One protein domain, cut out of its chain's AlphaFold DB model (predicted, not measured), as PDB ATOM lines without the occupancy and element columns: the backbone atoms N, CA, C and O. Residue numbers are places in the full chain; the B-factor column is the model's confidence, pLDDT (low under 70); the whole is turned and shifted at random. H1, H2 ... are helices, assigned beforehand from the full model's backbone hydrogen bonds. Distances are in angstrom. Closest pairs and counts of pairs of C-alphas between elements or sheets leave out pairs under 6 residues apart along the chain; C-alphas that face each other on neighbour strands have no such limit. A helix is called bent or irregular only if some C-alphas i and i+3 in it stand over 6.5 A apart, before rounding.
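What this domain is: This is residues 704 to 780 and 793 to 816 of the 998 residues of an uncharacterized protein of Panaeolus cyanescens (UniProt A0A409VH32). H2 is in the middle of a small cluster of helices, between H1, which folds back beside it as a helical hairpin, and H5, which crosses it on another side. The longest helix, H4, crosses the end of H2 and the beginning of H5 with its middle stretch, and short H3 lies near the beginning of H4. The printed part has 101 residues with five named helices, H1 to H5 in that order, and no named strand; the class is all helix. It is compact, with a radius of gyration of the C-alphas of 13.7 A and spans of 35 by 29 by 27 A.

How they stand to each other: Residues 704 to 715 hold no named element. H1, residues 716 to 725, and H2, residues 729 to 740, form a helical hairpin: they touch at a shallow tilt of 28 degrees, opposite ways, and their closest C-alphas, of Leu 720 and Gln 735, are 5.6 A apart. H3, residues 748 to 753, is close to H1 but not clearly touching, with the closest C-alphas, of Ile 717 and Met 751, 6.1 A apart. H3 and H4, residues 758 to 777, are a helical hairpin that only just touches, with 3 pairs of C-alphas within 8 A, at a shallow tilt of 34.7 degrees, only just short of steep. H2 touches H4 with residues 736 to 740 alone, at a steep tilt of 52 degrees, the same way; the closest C-alphas, of Ile 740 and Arg 768, are 4.8 A apart. H5, residues 796 to 808, touches H2 at a steep tilt of 44 degrees, opposite ways, with C-alphas Glu 737 and Ala 796 closest at 5.5 A. H5 also touches H4 at a steep tilt of 44 degrees, with C-alphas Trp 771 and Ala 796 closest at 6.3 A. H1 is apart from H4 and H5, and H3 from H5. In H1, H3, H4 and H5 every O i to N i+4 pair is within hydrogen-bond range; in H2, 6 of 8 are.

Where its parts are: H1 begins at C-alpha 716, (3.271, -9.718, -52.480), and is 14.0 A long. H2 measures 17.5 A and is irregular: C-alphas 730 and 733 are 7.3 A apart. H3 measures 8.5 A. H4 runs 28.1 A from C-alpha 758, (10.232, -4.027, -38.984). H5 measures 18.8 A and ends at C-alpha 808, (-7.796, -11.673, -31.779).

The domain as a whole: The two C-alphas farthest apart, of Ala 753 and Thr 816, are 39.6 A apart. Residues 781 to 792 are not printed, and C-alphas 780 and 793 are 6.1 A apart across the cut. Of the links that are printed whole, none is long. The mean pLDDT of the printed part is 82.5; residues 709 to 713, 779 to 780 and 809 to 816 are under 70.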
ATOM      1  N   GLU A 704      -8.999  -5.593 -57.000       86.88
ATOM      2  CA  GLU A 704      -8.972  -6.952 -56.432       86.88
ATOM      3  C   GLU A 704      -7.882  -7.841 -57.069       86.88
ATOM      4  O   GLU A 704      -7.264  -8.664 -56.391       86.88
ATOM      5  N   HIS A 705      -7.548  -7.596 -58.342       83.69
ATOM      6  CA  HIS A 705      -6.477  -8.277 -59.085       83.69
ATOM      7  C   HIS A 705      -5.055  -8.001 -58.568       83.69
ATOM      8  O   HIS A 705      -4.135  -8.733 -58.932       83.69
ATOM      9  N   LEU A 706      -4.855  -6.971 -57.737       83.75
ATOM     10  CA  LEU A 706      -3.589  -6.743 -57.026       83.75
ATOM     11  C   LEU A 706      -3.459  -7.632 -55.781       83.75
ATOM     12  O   LEU A 706      -2.349  -7.861 -55.303       83.75
ATOM     13  N   PHE A 707      -4.579  -8.135 -55.255       82.06
ATOM     14  CA  PHE A 707      -4.640  -8.831 -53.972       82.06
ATOM     15  C   PHE A 707      -4.904 -10.341 -54.099       82.06
ATOM     16  O   PHE A 707      -4.487 -11.089 -53.210       82.06
ATOM     17  N   VAL A 708      -5.576 -10.798 -55.169       76.31
ATOM     18  CA  VAL A 708      -6.177 -12.146 -55.275       76.31
ATOM     19  C   VAL A 708      -5.775 -12.894 -56.561       76.31
ATOM     20  O   VAL A 708      -6.071 -12.453 -57.669       76.31
ATOM     21  N   SER A 709      -5.224 -14.108 -56.395       59.06
ATOM     22  CA  SER A 709      -4.975 -15.127 -57.447       59.06
ATOM     23  C   SER A 709      -4.012 -14.717 -58.597       59.06
ATOM     24  O   SER A 709      -3.469 -13.611 -58.561       59.06
ATOM     25  N   PRO A 710      -3.620 -15.617 -59.536       52.09
ATOM     26  CA  PRO A 710      -2.282 -15.582 -60.146       52.09
ATOM     27  C   PRO A 710      -2.118 -14.563 -61.287       52.09
ATOM     28  O   PRO A 710      -1.995 -14.915 -62.461       52.09
ATOM     29  N   SER A 711      -2.044 -13.281 -60.936       48.16
ATOM     30  CA  SER A 711      -1.491 -12.245 -61.809       48.16
ATOM     31  C   SER A 711       0.046 -12.279 -61.763       48.16
ATOM     32  O   SER A 711       0.612 -12.087 -60.686       48.16
ATOM     33  N   PRO A 712       0.760 -12.411 -62.901       47.12
ATOM     34  CA  PRO A 712       2.227 -12.327 -62.962       47.12
ATOM     35  C   PRO A 712       2.762 -10.886 -62.785       47.12
ATOM     36  O   PRO A 712       3.876 -10.576 -63.196       47.12
ATOM     37  N   GLN A 713       1.942  -9.982 -62.242       52.12
ATOM     38  CA  GLN A 713       2.294  -8.618 -61.833       52.12
ATOM     39  C   GLN A 713       2.095  -8.392 -60.321       52.12
ATOM     40  O   GLN A 713       2.343  -7.288 -59.843       52.12
ATOM     41  N   ARG A 714       1.643  -9.405 -59.564       71.25
ATOM     42  CA  ARG A 714       1.524  -9.327 -58.102       71.25
ATOM     43  C   ARG A 714       2.912  -9.407 -57.471       71.25
ATOM     44  O   ARG A 714       3.486 -10.487 -57.389       71.25
ATOM     45  N   ASP A 715       3.394  -8.276 -56.969       81.56
ATOM     46  CA  ASP A 715       4.385  -8.249 -55.896       81.56
ATOM     47  C   ASP A 715       3.654  -8.420 -54.544       81.56
ATOM     48  O   ASP A 715       2.848  -7.553 -54.179       81.56
ATOM     49  N   PRO A 716       3.886  -9.516 -53.790       85.75
ATOM     50  CA  PRO A 716       3.271  -9.718 -52.480       85.75
ATOM     51  C   PRO A 716       3.706  -8.687 -51.424       85.75
ATOM     52  O   PRO A 716       2.928  -8.416 -50.508       85.75
ATOM     53  N   ILE A 717       4.898  -8.086 -51.552       88.81
ATOM     54  CA  ILE A 717       5.397  -7.035 -50.650       88.81
ATOM     55  C   ILE A 717       4.545  -5.777 -50.836       88.81
ATOM     56  O   ILE A 717       3.895  -5.315 -49.894       88.81
ATOM     57  N   TYR A 718       4.456  -5.265 -52.067       87.56
ATOM     58  CA  TYR A 718       3.603  -4.121 -52.392       87.56
ATOM     59  C   TYR A 718       2.122  -4.378 -52.070       87.56
ATOM     60  O   TYR A 718       1.448  -3.502 -51.522       87.56
ATOM     61  N   ALA A 719       1.607  -5.583 -52.330       89.19
ATOM     62  CA  ALA A 719       0.234  -5.945 -51.976       89.19
ATOM     63  C   ALA A 719      -0.008  -5.940 -50.452       89.19
ATOM     64  O   ALA A 719      -1.052  -5.454 -50.007       89.19
ATOM     65  N   LEU A 720       0.946  -6.409 -49.633       90.88
ATOM     66  CA  LEU A 720       0.865  -6.347 -48.167       90.88
ATOM     67  C   LEU A 720       0.924  -4.900 -47.655       90.88
ATOM     68  O   LEU A 720       0.111  -4.519 -46.806       90.88
ATOM     69  N   TYR A 721       1.806  -4.069 -48.217       90.88
ATOM     70  CA  TYR A 721       1.845  -2.631 -47.936       90.88
ATOM     71  C   TYR A 721       0.501  -1.951 -48.244       90.88
ATOM     72  O   TYR A 721      -0.038  -1.240 -47.392       90.88
ATOM     73  N   LEU A 722      -0.096  -2.209 -49.413       90.12
ATOM     74  CA  LEU A 722      -1.414  -1.671 -49.772       90.12
ATOM     75  C   LEU A 722      -2.522  -2.147 -48.816       90.12
ATOM     76  O   LEU A 722      -3.379  -1.345 -48.436       90.12
ATOM     77  N   CYS A 723      -2.489  -3.417 -48.389       90.75
ATOM     78  CA  CYS A 723      -3.440  -3.952 -47.411       90.75
ATOM     79  C   CYS A 723      -3.338  -3.242 -46.056       90.75
ATOM     80  O   CYS A 723      -4.370  -2.906 -45.472       90.75
ATOM     81  N   LYS A 724      -2.117  -2.971 -45.576       89.38
ATOM     82  CA  LYS A 724      -1.871  -2.199 -44.348       89.38
ATOM     83  C   LYS A 724      -2.296  -0.737 -44.498       89.38
ATOM     84  O   LYS A 724      -3.065  -0.245 -43.679       89.38
ATOM     85  N   LYS A 725      -1.845  -0.050 -45.557       89.62
ATOM     86  CA  LYS A 725      -2.082   1.390 -45.772       89.62
ATOM     87  C   LYS A 725      -3.575   1.745 -45.790       89.62
ATOM     88  O   LYS A 725      -3.960   2.799 -45.289       89.62
ATOM     89  N   TYR A 726      -4.404   0.893 -46.390       89.44
ATOM     90  CA  TYR A 726      -5.832   1.158 -46.583       89.44
ATOM     91  C   TYR A 726      -6.761   0.310 -45.703       89.44
ATOM     92  O   TYR A 726      -7.965   0.323 -45.959       89.44
ATOM     93  N   ASP A 727      -6.244  -0.403 -44.698       88.25
ATOM     94  CA  ASP A 727      -7.007  -1.280 -43.789       88.25
ATOM     95  C   ASP A 727      -7.887  -2.317 -44.528       88.25
ATOM     96  O   ASP A 727      -9.123  -2.303 -44.485       88.25
ATOM     97  N   ILE A 728      -7.232  -3.200 -45.293       88.88
ATOM     98  CA  ILE A 728      -7.857  -4.236 -46.137       88.88
ATOM     99  C   ILE A 728      -7.647  -5.623 -45.505       88.88
ATOM    100  O   ILE A 728      -7.046  -6.524 -46.093       88.88
ATOM    101  N   GLN A 729      -8.150  -5.799 -44.279       85.00
ATOM    102  CA  GLN A 729      -7.946  -7.003 -43.451       85.00
ATOM    103  C   GLN A 729      -8.240  -8.326 -44.185       85.00
ATOM    104  O   GLN A 729      -7.512  -9.303 -44.017       85.00
ATOM    105  N   GLN A 730      -9.248  -8.340 -45.066       84.75
ATOM    106  CA  GLN A 730      -9.668  -9.512 -45.851       84.75
ATOM    107  C   GLN A 730      -8.570 -10.134 -46.739       84.75
ATOM    108  O   GLN A 730      -8.697 -11.291 -47.132       84.75
ATOM    109  N   HIS A 731      -7.507  -9.392 -47.071       86.81
ATOM    110  CA  HIS A 731      -6.422  -9.875 -47.934       86.81
ATOM    111  C   HIS A 731      -5.070  -9.999 -47.222       86.81
ATOM    112  O   HIS A 731      -4.149 -10.558 -47.819       86.81
ATOM    113  N   VAL A 732      -4.940  -9.534 -45.969       89.25
ATOM    114  CA  VAL A 732      -3.668  -9.550 -45.217       89.25
ATOM    115  C   VAL A 732      -3.146 -10.979 -45.059       89.25
ATOM    116  O   VAL A 732      -2.012 -11.246 -45.455       89.25
ATOM    117  N   LYS A 733      -3.987 -11.910 -44.579       89.75
ATOM    118  CA  LYS A 733      -3.625 -13.335 -44.433       89.75
ATOM    119  C   LYS A 733      -3.071 -13.919 -45.739       89.75
ATOM    120  O   LYS A 733      -1.986 -14.489 -45.746       89.75
ATOM    121  N   HIS A 734      -3.729 -13.627 -46.862       87.31
ATOM    122  CA  HIS A 734      -3.314 -14.115 -48.176       87.31
ATOM    123  C   HIS A 734      -2.007 -13.499 -48.717       87.31
ATOM    124  O   HIS A 734      -1.377 -14.073 -49.611       87.31
ATOM    125  N   GLN A 735      -1.559 -12.348 -48.197       89.81
ATOM    126  CA  GLN A 735      -0.215 -11.840 -48.504       89.81
ATOM    127  C   GLN A 735       0.848 -12.508 -47.623       89.81
ATOM    128  O   GLN A 735       1.895 -12.886 -48.142       89.81
ATOM    129  N   PHE A 736       0.562 -12.730 -46.333       91.75
ATOM    130  CA  PHE A 736       1.432 -13.514 -45.444       91.75
ATOM    131  C   PHE A 736       1.638 -14.940 -45.981       91.75
ATOM    132  O   PHE A 736       2.777 -15.369 -46.119       91.75
ATOM    133  N   GLU A 737       0.566 -15.639 -46.372       90.31
ATOM    134  CA  GLU A 737       0.620 -16.951 -47.042       90.31
ATOM    135  C   GLU A 737       1.559 -16.935 -48.259       90.31
ATOM    136  O   GLU A 737       2.419 -17.799 -48.403       90.31
ATOM    137  N   ALA A 738       1.412 -15.941 -49.143       88.06
ATOM    138  CA  ALA A 738       2.199 -15.847 -50.369       88.06
ATOM    139  C   ALA A 738       3.690 -15.569 -50.111       88.06
ATOM    140  O   ALA A 738       4.530 -16.094 -50.840       88.06
ATOM    141  N   LEU A 739       4.017 -14.785 -49.079       90.81
ATOM    142  CA  LEU A 739       5.395 -14.489 -48.674       90.81
ATOM    143  C   LEU A 739       6.042 -15.660 -47.915       90.81
ATOM    144  O   LEU A 739       7.198 -15.998 -48.169       90.81
ATOM    145  N   ILE A 740       5.297 -16.340 -47.038       91.62
ATOM    146  CA  ILE A 740       5.755 -17.568 -46.365       91.62
ATOM    147  C   ILE A 740       6.061 -18.651 -47.404       91.62
ATOM    148  O   ILE A 740       7.123 -19.255 -47.339       91.62
ATOM    149  N   MET A 741       5.208 -18.819 -48.419       87.56
ATOM    150  CA  MET A 741       5.422 -19.769 -49.521       87.56
ATOM    151  C   MET A 741       6.465 -19.328 -50.572       87.56
ATOM    152  O   MET A 741       6.595 -19.995 -51.602       87.56
ATOM    153  N   SER A 742       7.191 -18.221 -50.372       85.94
ATOM    154  CA  SER A 742       8.251 -17.802 -51.297       85.94
ATOM    155  C   SER A 742       9.397 -18.821 -51.334       85.94
ATOM    156  O   SER A 742       9.887 -19.256 -50.291       85.94
ATOM    157  N   ILE A 743       9.855 -19.169 -52.538       83.06
ATOM    158  CA  ILE A 743      11.017 -20.049 -52.763       83.06
ATOM    159  C   ILE A 743      12.346 -19.280 -52.861       83.06
ATOM    160  O   ILE A 743      13.413 -19.886 -52.932       83.06
ATOM    161  N   THR A 744      12.290 -17.945 -52.830       84.00
ATOM    162  CA  THR A 744      13.442 -17.064 -52.590       84.00
ATOM    163  C   THR A 744      13.409 -16.542 -51.150       84.00
ATOM    164  O   THR A 744      12.305 -16.390 -50.609       84.00
ATOM    165  N   PRO A 745      14.567 -16.222 -50.538       87.00
ATOM    166  CA  PRO A 745      14.619 -15.615 -49.209       87.00
ATOM    167  C   PRO A 745      13.881 -14.274 -49.169       87.00
ATOM    168  O   PRO A 745      13.738 -13.601 -50.196       87.00
ATOM    169  N   ILE A 746      13.427 -13.878 -47.984       86.69
ATOM    170  CA  ILE A 746      12.814 -12.572 -47.757       86.69
ATOM    171  C   ILE A 746      13.905 -11.511 -47.583       86.69
ATOM    172  O   ILE A 746      14.572 -11.439 -46.555       86.69
ATOM    173  N   ASP A 747      14.036 -10.641 -48.583       84.94
ATOM    174  CA  ASP A 747      14.858  -9.434 -48.498       84.94
ATOM    175  C   ASP A 747      14.187  -8.393 -47.575       84.94
ATOM    176  O   ASP A 747      13.205  -7.729 -47.937       84.94
ATOM    177  N   ARG A 748      14.746  -8.241 -46.366       86.31
ATOM    178  CA  ARG A 748      14.358  -7.224 -45.373       86.31
ATOM    179  C   ARG A 748      14.459  -5.804 -45.934       86.31
ATOM    180  O   ARG A 748      13.585  -4.980 -45.656       86.31
ATOM    181  N   SER A 749      15.481  -5.514 -46.736       85.38
ATOM    182  CA  SER A 749      15.695  -4.193 -47.337       85.38
ATOM    183  C   SER A 749      14.621  -3.880 -48.378       85.38
ATOM    184  O   SER A 749      14.077  -2.774 -48.369       85.38
ATOM    185  N   ALA A 750      14.244  -4.849 -49.217       85.19
ATOM    186  CA  ALA A 750      13.122  -4.705 -50.149       85.19
ATOM    187  C   ALA A 750      11.778  -4.537 -49.423       85.19
ATOM    188  O   ALA A 750      10.991  -3.670 -49.805       85.19
ATOM    189  N   MET A 751      11.514  -5.297 -48.353       88.69
ATOM    190  CA  MET A 751      10.289  -5.130 -47.556       88.69
ATOM    191  C   MET A 751      10.200  -3.754 -46.887       88.69
ATOM    192  O   MET A 751       9.150  -3.107 -46.945       88.69
ATOM    193  N   PHE A 752      11.297  -3.283 -46.293       87.75
ATOM    194  CA  PHE A 752      11.359  -1.974 -45.646       87.75
ATOM    195  C   PHE A 752      11.239  -0.830 -46.667       87.75
ATOM    196  O   PHE A 752      10.461   0.105 -46.469       87.75
ATOM    197  N   ALA A 753      11.919  -0.932 -47.816       84.75
ATOM    198  CA  ALA A 753      11.772   0.005 -48.933       84.75
ATOM    199  C   ALA A 753      10.356  -0.014 -49.547       84.75
ATOM    200  O   ALA A 753       9.864   1.021 -49.999       84.75
ATOM    201  N   GLY A 754       9.677  -1.166 -49.506       81.50
ATOM    202  CA  GLY A 754       8.262  -1.332 -49.842       81.50
ATOM    203  C   GLY A 754       7.287  -0.703 -48.837       81.50
ATOM    204  O   GLY A 754       6.087  -0.677 -49.102       81.50
ATOM    205  N   GLY A 755       7.777  -0.169 -47.712       84.50
ATOM    206  CA  GLY A 755       6.973   0.515 -46.698       84.50
ATOM    207  C   GLY A 755       6.367  -0.401 -45.633       84.50
ATOM    208  O   GLY A 755       5.380  -0.013 -45.004       84.50
ATOM    209  N   ILE A 756       6.914  -1.606 -45.435       91.50
ATOM    210  CA  ILE A 756       6.506  -2.518 -44.358       91.50
ATOM    211  C   ILE A 756       7.349  -2.253 -43.102       91.50
ATOM    212  O   ILE A 756       8.554  -2.029 -43.173       91.50
ATOM    213  N   ASP A 757       6.695  -2.268 -41.942       91.38
ATOM    214  CA  ASP A 757       7.307  -2.102 -40.624       91.38
ATOM    215  C   ASP A 757       8.154  -3.310 -40.182       91.38
ATOM    216  O   ASP A 757       7.785  -4.463 -40.408       91.38
ATOM    217  N   GLU A 758       9.267  -3.031 -39.494       89.50
ATOM    218  CA  GLU A 758      10.232  -4.027 -38.984       89.50
ATOM    219  C   GLU A 758       9.587  -5.085 -38.074       89.50
ATOM    220  O   GLU A 758       9.963  -6.253 -38.139       89.50
ATOM    221  N   ASP A 759       8.585  -4.705 -37.274       90.75
ATOM    222  CA  ASP A 759       7.847  -5.639 -36.414       90.75
ATOM    223  C   ASP A 759       7.114  -6.701 -37.249       90.75
ATOM    224  O   ASP A 759       7.117  -7.883 -36.902       90.75
ATOM    225  N   THR A 760       6.522  -6.308 -38.382       91.69
ATOM    226  CA  THR A 760       5.881  -7.244 -39.317       91.69
ATOM    227  C   THR A 760       6.889  -8.043 -40.132       91.69
ATOM    228  O   THR A 760       6.626  -9.211 -40.409       91.69
ATOM    229  N   ILE A 761       8.034  -7.461 -40.507       92.25
ATOM    230  CA  ILE A 761       9.114  -8.217 -41.163       92.25
ATOM    231  C   ILE A 761       9.573  -9.343 -40.225       92.25
ATOM    232  O   ILE A 761       9.581 -10.504 -40.624       92.25
ATOM    233  N   LEU A 762       9.828  -9.028 -38.952       91.56
ATOM    234  CA  LEU A 762      10.217  -9.998 -37.926       91.56
ATOM    235  C   LEU A 762       9.135 -11.065 -37.676       91.56
ATOM    236  O   LEU A 762       9.450 -12.254 -37.663       91.56
ATOM    237  N   GLN A 763       7.860 -10.676 -37.548       91.75
ATOM    238  CA  GLN A 763       6.741 -11.628 -37.440       91.75
ATOM    239  C   GLN A 763       6.680 -12.570 -38.649       91.75
ATOM    240  O   GLN A 763       6.515 -13.779 -38.494       91.75
ATOM    241  N   LEU A 764       6.841 -12.037 -39.861       93.88
ATOM    242  CA  LEU A 764       6.822 -12.823 -41.088       93.88
ATOM    243  C   LEU A 764       8.008 -13.795 -41.152       93.88
ATOM    244  O   LEU A 764       7.798 -14.963 -41.484       93.88
ATOM    245  N   SER A 765       9.210 -13.367 -40.752       93.50
ATOM    246  CA  SER A 765      10.377 -14.242 -40.584       93.50
ATOM    247  C   SER A 765      10.108 -15.368 -39.581       93.50
ATOM    248  O   SER A 765      10.377 -16.520 -39.900       93.50
ATOM    249  N   GLN A 766       9.497 -15.093 -38.420       92.31
ATOM    250  CA  GLN A 766       9.135 -16.129 -37.435       92.31
ATOM    251  C   GLN A 766       8.125 -17.159 -37.971       92.31
ATOM    252  O   GLN A 766       8.193 -18.340 -37.623       92.31
ATOM    253  N   LEU A 767       7.154 -16.734 -38.784       93.25
ATOM    254  CA  LEU A 767       6.155 -17.635 -39.375       93.25
ATOM    255  C   LEU A 767       6.754 -18.462 -40.522       93.25
ATOM    256  O   LEU A 767       6.471 -19.656 -40.642       93.25
ATOM    257  N   ARG A 768       7.625 -17.845 -41.324       92.31
ATOM    258  CA  ARG A 768       8.363 -18.484 -42.417       92.31
ATOM    259  C   ARG A 768       9.384 -19.504 -41.915       92.31
ATOM    260  O   ARG A 768       9.401 -20.621 -42.417       92.31
ATOM    261  N   GLU A 769      10.140 -19.165 -40.875       91.25
ATOM    262  CA  GLU A 769      11.017 -20.066 -40.114       91.25
ATOM    263  C   GLU A 769      10.279 -21.352 -39.709       91.25
ATOM    264  O   GLU A 769      10.711 -22.459 -40.038       91.25
ATOM    265  N   LYS A 770       9.119 -21.217 -39.046       90.19
ATOM    266  CA  LYS A 770       8.289 -22.357 -38.618       90.19
ATOM    267  C   LYS A 770       7.841 -23.221 -39.799       90.19
ATOM    268  O   LYS A 770       7.875 -24.447 -39.696       90.19
ATOM    269  N   TRP A 771       7.442 -22.598 -40.911       91.88
ATOM    270  CA  TRP A 771       7.022 -23.300 -42.126       91.88
ATOM    271  C   TRP A 771       8.183 -24.055 -42.787       91.88
ATOM    272  O   TRP A 771       8.048 -25.247 -43.052       91.88
ATOM    273  N   LEU A 772       9.344 -23.416 -42.971       90.56
ATOM    274  CA  LEU A 772      10.543 -24.033 -43.554       90.56
ATOM    275  C   LEU A 772      11.043 -25.210 -42.706       90.56
ATOM    276  O   LEU A 772      11.224 -26.309 -43.228       90.56
ATOM    277  N   CYS A 773      11.187 -25.028 -41.392       87.81
ATOM    278  CA  CYS A 773      11.610 -26.100 -40.488       87.81
ATOM    279  C   CYS A 773      10.615 -27.278 -40.492       87.81
ATOM    280  O   CYS A 773      11.019 -28.444 -40.518       87.81
ATOM    281  N   GLY A 774       9.309 -26.985 -40.512       86.75
ATOM    282  CA  GLY A 774       8.252 -27.991 -40.630       86.75
ATOM    283  C   GLY A 774       8.261 -28.725 -41.975       86.75
ATOM    284  O   GLY A 774       7.999 -29.926 -42.007       86.75
ATOM    285  N   LEU A 775       8.598 -28.037 -43.068       86.12
ATOM    286  CA  LEU A 775       8.706 -28.596 -44.419       86.12
ATOM    287  C   LEU A 775       9.946 -29.492 -44.592       86.12
ATOM    288  O   LEU A 775       9.857 -30.508 -45.277       86.12
ATOM    289  N   ILE A 776      11.072 -29.145 -43.958       83.38
ATOM    290  CA  ILE A 776      12.346 -29.880 -44.063       83.38
ATOM    291  C   ILE A 776      12.388 -31.101 -43.126       83.38
ATOM    292  O   ILE A 776      12.791 -32.186 -43.548       83.38
ATOM    293  N   TRP A 777      11.995 -30.948 -41.855       83.56
ATOM    294  CA  TRP A 777      12.240 -31.970 -40.818       83.56
ATOM    295  C   TRP A 777      10.977 -32.635 -40.239       83.56
ATOM    296  O   TRP A 777      11.080 -33.727 -39.655       83.56
ATOM    297  N   GLY A 778       9.806 -32.012 -40.402       77.75
ATOM    298  CA  GLY A 778       8.546 -32.413 -39.767       77.75
ATOM    299  C   GLY A 778       7.864 -33.655 -40.356       77.75
ATOM    300  O   GLY A 778       8.038 -34.000 -41.524       77.75
ATOM    301  N   LYS A 779       7.055 -34.340 -39.534       67.62
ATOM    302  CA  LYS A 779       6.193 -35.469 -39.950       67.62
ATOM    303  C   LYS A 779       4.824 -34.965 -40.443       67.62
ATOM    304  O   LYS A 779       4.262 -34.024 -39.881       67.62
ATOM    305  N   GLU A 780       4.258 -35.639 -41.445       53.03
ATOM    306  CA  GLU A 780       2.835 -35.539 -41.797       53.03
ATOM    307  C   GLU A 780       2.004 -36.435 -40.854       53.03
ATOM    308  O   GLU A 780       2.015 -37.656 -40.991       53.03
ATOM    309  N   ARG A 793       4.947 -30.334 -39.251       83.19
ATOM    310  CA  ARG A 793       4.629 -29.845 -40.602       83.19
ATOM    311  C   ARG A 793       3.191 -29.320 -40.630       83.19
ATOM    312  O   ARG A 793       2.258 -30.012 -40.220       83.19
ATOM    313  N   LEU A 794       3.035 -28.082 -41.083       85.12
ATOM    314  CA  LEU A 794       1.778 -27.343 -41.197       85.12
ATOM    315  C   LEU A 794       1.780 -26.601 -42.537       85.12
ATOM    316  O   LEU A 794       2.849 -26.243 -43.032       85.12
ATOM    317  N   SER A 795       0.602 -26.347 -43.105       87.69
ATOM    318  CA  SER A 795       0.486 -25.464 -44.268       87.69
ATOM    319  C   SER A 795       0.778 -24.009 -43.876       87.69
ATOM    320  O   SER A 795       0.554 -23.607 -42.726       87.69
ATOM    321  N   ALA A 796       1.255 -23.198 -44.821       87.50
ATOM    322  CA  ALA A 796       1.484 -21.767 -44.608       87.50
ATOM    323  C   ALA A 796       0.193 -21.074 -44.152       87.50
ATOM    324  O   ALA A 796       0.206 -20.277 -43.212       87.50
ATOM    325  N   LYS A 797      -0.942 -21.457 -44.748       87.44
ATOM    326  CA  LYS A 797      -2.279 -21.008 -44.338       87.44
ATOM    327  C   LYS A 797      -2.584 -21.299 -42.866       87.44
ATOM    328  O   LYS A 797      -3.006 -20.387 -42.164       87.44
ATOM    329  N   MET A 798      -2.335 -22.514 -42.367       85.94
ATOM    330  CA  MET A 798      -2.578 -22.839 -40.950       85.94
ATOM    331  C   MET A 798      -1.709 -22.010 -40.000       85.94
ATOM    332  O   MET A 798      -2.194 -21.559 -38.965       85.94
ATOM    333  N   ILE A 799      -0.438 -21.794 -40.351       88.25
ATOM    334  CA  ILE A 799       0.501 -20.985 -39.558       88.25
ATOM    335  C   ILE A 799       0.025 -19.524 -39.473       88.25
ATOM    336  O   ILE A 799       0.099 -18.903 -38.413       88.25
ATOM    337  N   VAL A 800      -0.521 -18.987 -40.566       89.62
ATOM    338  CA  VAL A 800      -1.128 -17.648 -40.607       89.62
ATOM    339  C   VAL A 800      -2.462 -17.610 -39.853       89.62
ATOM    340  O   VAL A 800      -2.723 -16.667 -39.108       89.62
ATOM    341  N   GLU A 801      -3.324 -18.614 -40.008       88.38
ATOM    342  CA  GLU A 801      -4.613 -18.678 -39.314       88.38
ATOM    343  C   GLU A 801      -4.447 -18.726 -37.789       88.38
ATOM    344  O   GLU A 801      -5.111 -17.942 -37.109       88.38
ATOM    345  N   ASP A 802      -3.520 -19.542 -37.276       86.81
ATOM    346  CA  ASP A 802      -3.140 -19.602 -35.858       86.81
ATOM    347  C   ASP A 802      -2.567 -18.266 -35.356       86.81
ATOM    348  O   ASP A 802      -3.049 -17.722 -34.362       86.81
ATOM    349  N   HIS A 803      -1.602 -17.675 -36.068       88.25
ATOM    350  CA  HIS A 803      -1.015 -16.387 -35.684       88.25
ATOM    351  C   HIS A 803      -2.075 -15.285 -35.528       88.25
ATOM    352  O   HIS A 803      -2.109 -14.587 -34.515       88.25
ATOM    353  N   PHE A 804      -2.985 -15.159 -36.497       86.94
ATOM    354  CA  PHE A 804      -4.046 -14.153 -36.437       86.94
ATOM    355  C   PHE A 804      -5.146 -14.481 -35.412       86.94
ATOM    356  O   PHE A 804      -5.731 -13.546 -34.873       86.94
ATOM    357  N   ALA A 805      -5.418 -15.755 -35.106       84.38
ATOM    358  CA  ALA A 805      -6.351 -16.136 -34.036       84.38
ATOM    359  C   ALA A 805      -5.789 -15.794 -32.643       84.38
ATOM    360  O   ALA A 805      -6.484 -15.208 -31.813       84.38
ATOM    361  N   ASN A 806      -4.497 -16.054 -32.418       81.94
ATOM    362  CA  ASN A 806      -3.802 -15.664 -31.188       81.94
ATOM    363  C   ASN A 806      -3.774 -14.133 -30.982       81.94
ATOM    364  O   ASN A 806      -3.764 -13.674 -29.841       81.94
ATOM    365  N   LEU A 807      -3.814 -13.338 -32.061       80.00
ATOM    366  CA  LEU A 807      -3.925 -11.874 -31.995       80.00
ATOM    367  C   LEU A 807      -5.345 -11.366 -31.682       80.00
ATOM    368  O   LEU A 807      -5.475 -10.321 -31.042       80.00
ATOM    369  N   THR A 808      -6.407 -12.059 -32.110       75.44
ATOM    370  CA  THR A 808      -7.796 -11.673 -31.779       75.44
ATOM    371  C   THR A 808      -8.286 -12.253 -30.453       75.44
ATOM    372  O   THR A 808      -9.242 -11.733 -29.876       75.44
ATOM    373  N   GLY A 809      -7.629 -13.300 -29.944       67.00
ATOM    374  CA  GLY A 809      -8.076 -14.065 -28.778       67.00
ATOM    375  C   GLY A 809      -9.187 -15.071 -29.100       67.00
ATOM    376  O   GLY A 809      -9.811 -15.604 -28.181       67.00
ATOM    377  N   ASP A 810      -9.444 -15.331 -30.385       57.56
ATOM    378  CA  ASP A 810     -10.371 -16.371 -30.824       57.56
ATOM    379  C   ASP A 810      -9.741 -17.758 -30.653       57.56
ATOM    380  O   ASP A 810      -8.571 -17.980 -30.969       57.56
ATOM    381  N   VAL A 811     -10.534 -18.732 -30.202       52.62
ATOM    382  CA  VAL A 811     -10.096 -20.134 -30.186       52.62
ATOM    383  C   VAL A 811      -9.990 -20.614 -31.632       52.62
ATOM    384  O   VAL A 811     -11.004 -20.692 -32.329       52.62
ATOM    385  N   ALA A 812      -8.773 -20.939 -32.073       50.66
ATOM    386  CA  ALA A 812      -8.520 -21.464 -33.410       50.66
ATOM    387  C   ALA A 812      -9.437 -22.663 -33.707       50.66
ATOM    388  O   ALA A 812      -9.576 -23.581 -32.892       50.66
ATOM    389  N   ALA A 813     -10.086 -22.646 -34.874       47.81
ATOM    390  CA  ALA A 813     -10.997 -23.710 -35.270       47.81
ATOM    391  C   ALA A 813     -10.247 -25.049 -35.347       47.81
ATOM    392  O   ALA A 813      -9.139 -25.125 -35.875       47.81
ATOM    393  N   THR A 814     -10.857 -26.121 -34.838       49.00
ATOM    394  CA  THR A 814     -10.266 -27.465 -34.856       49.00
ATOM    395  C   THR A 814     -10.362 -28.081 -36.255       49.00
ATOM    396  O   THR A 814     -11.208 -28.942 -36.506       49.00
ATOM    397  N   THR A 815      -9.514 -27.608 -37.168       57.25
ATOM    398  CA  THR A 815      -9.320 -28.143 -38.524       57.25
ATOM    399  C   THR A 815      -9.045 -29.644 -38.463       57.25
ATOM    400  O   THR A 815      -8.226 -30.090 -37.653       57.25
ATOM    401  N   THR A 816      -9.728 -30.443 -39.288       61.50
ATOM    402  CA  THR A 816      -9.570 -31.902 -39.224       61.50
ATOM    403  C   THR A 816      -8.217 -32.333 -39.790       61.50
ATOM    404  O   THR A 816      -7.614 -31.647 -40.616       61.50
TER     405      THR A 816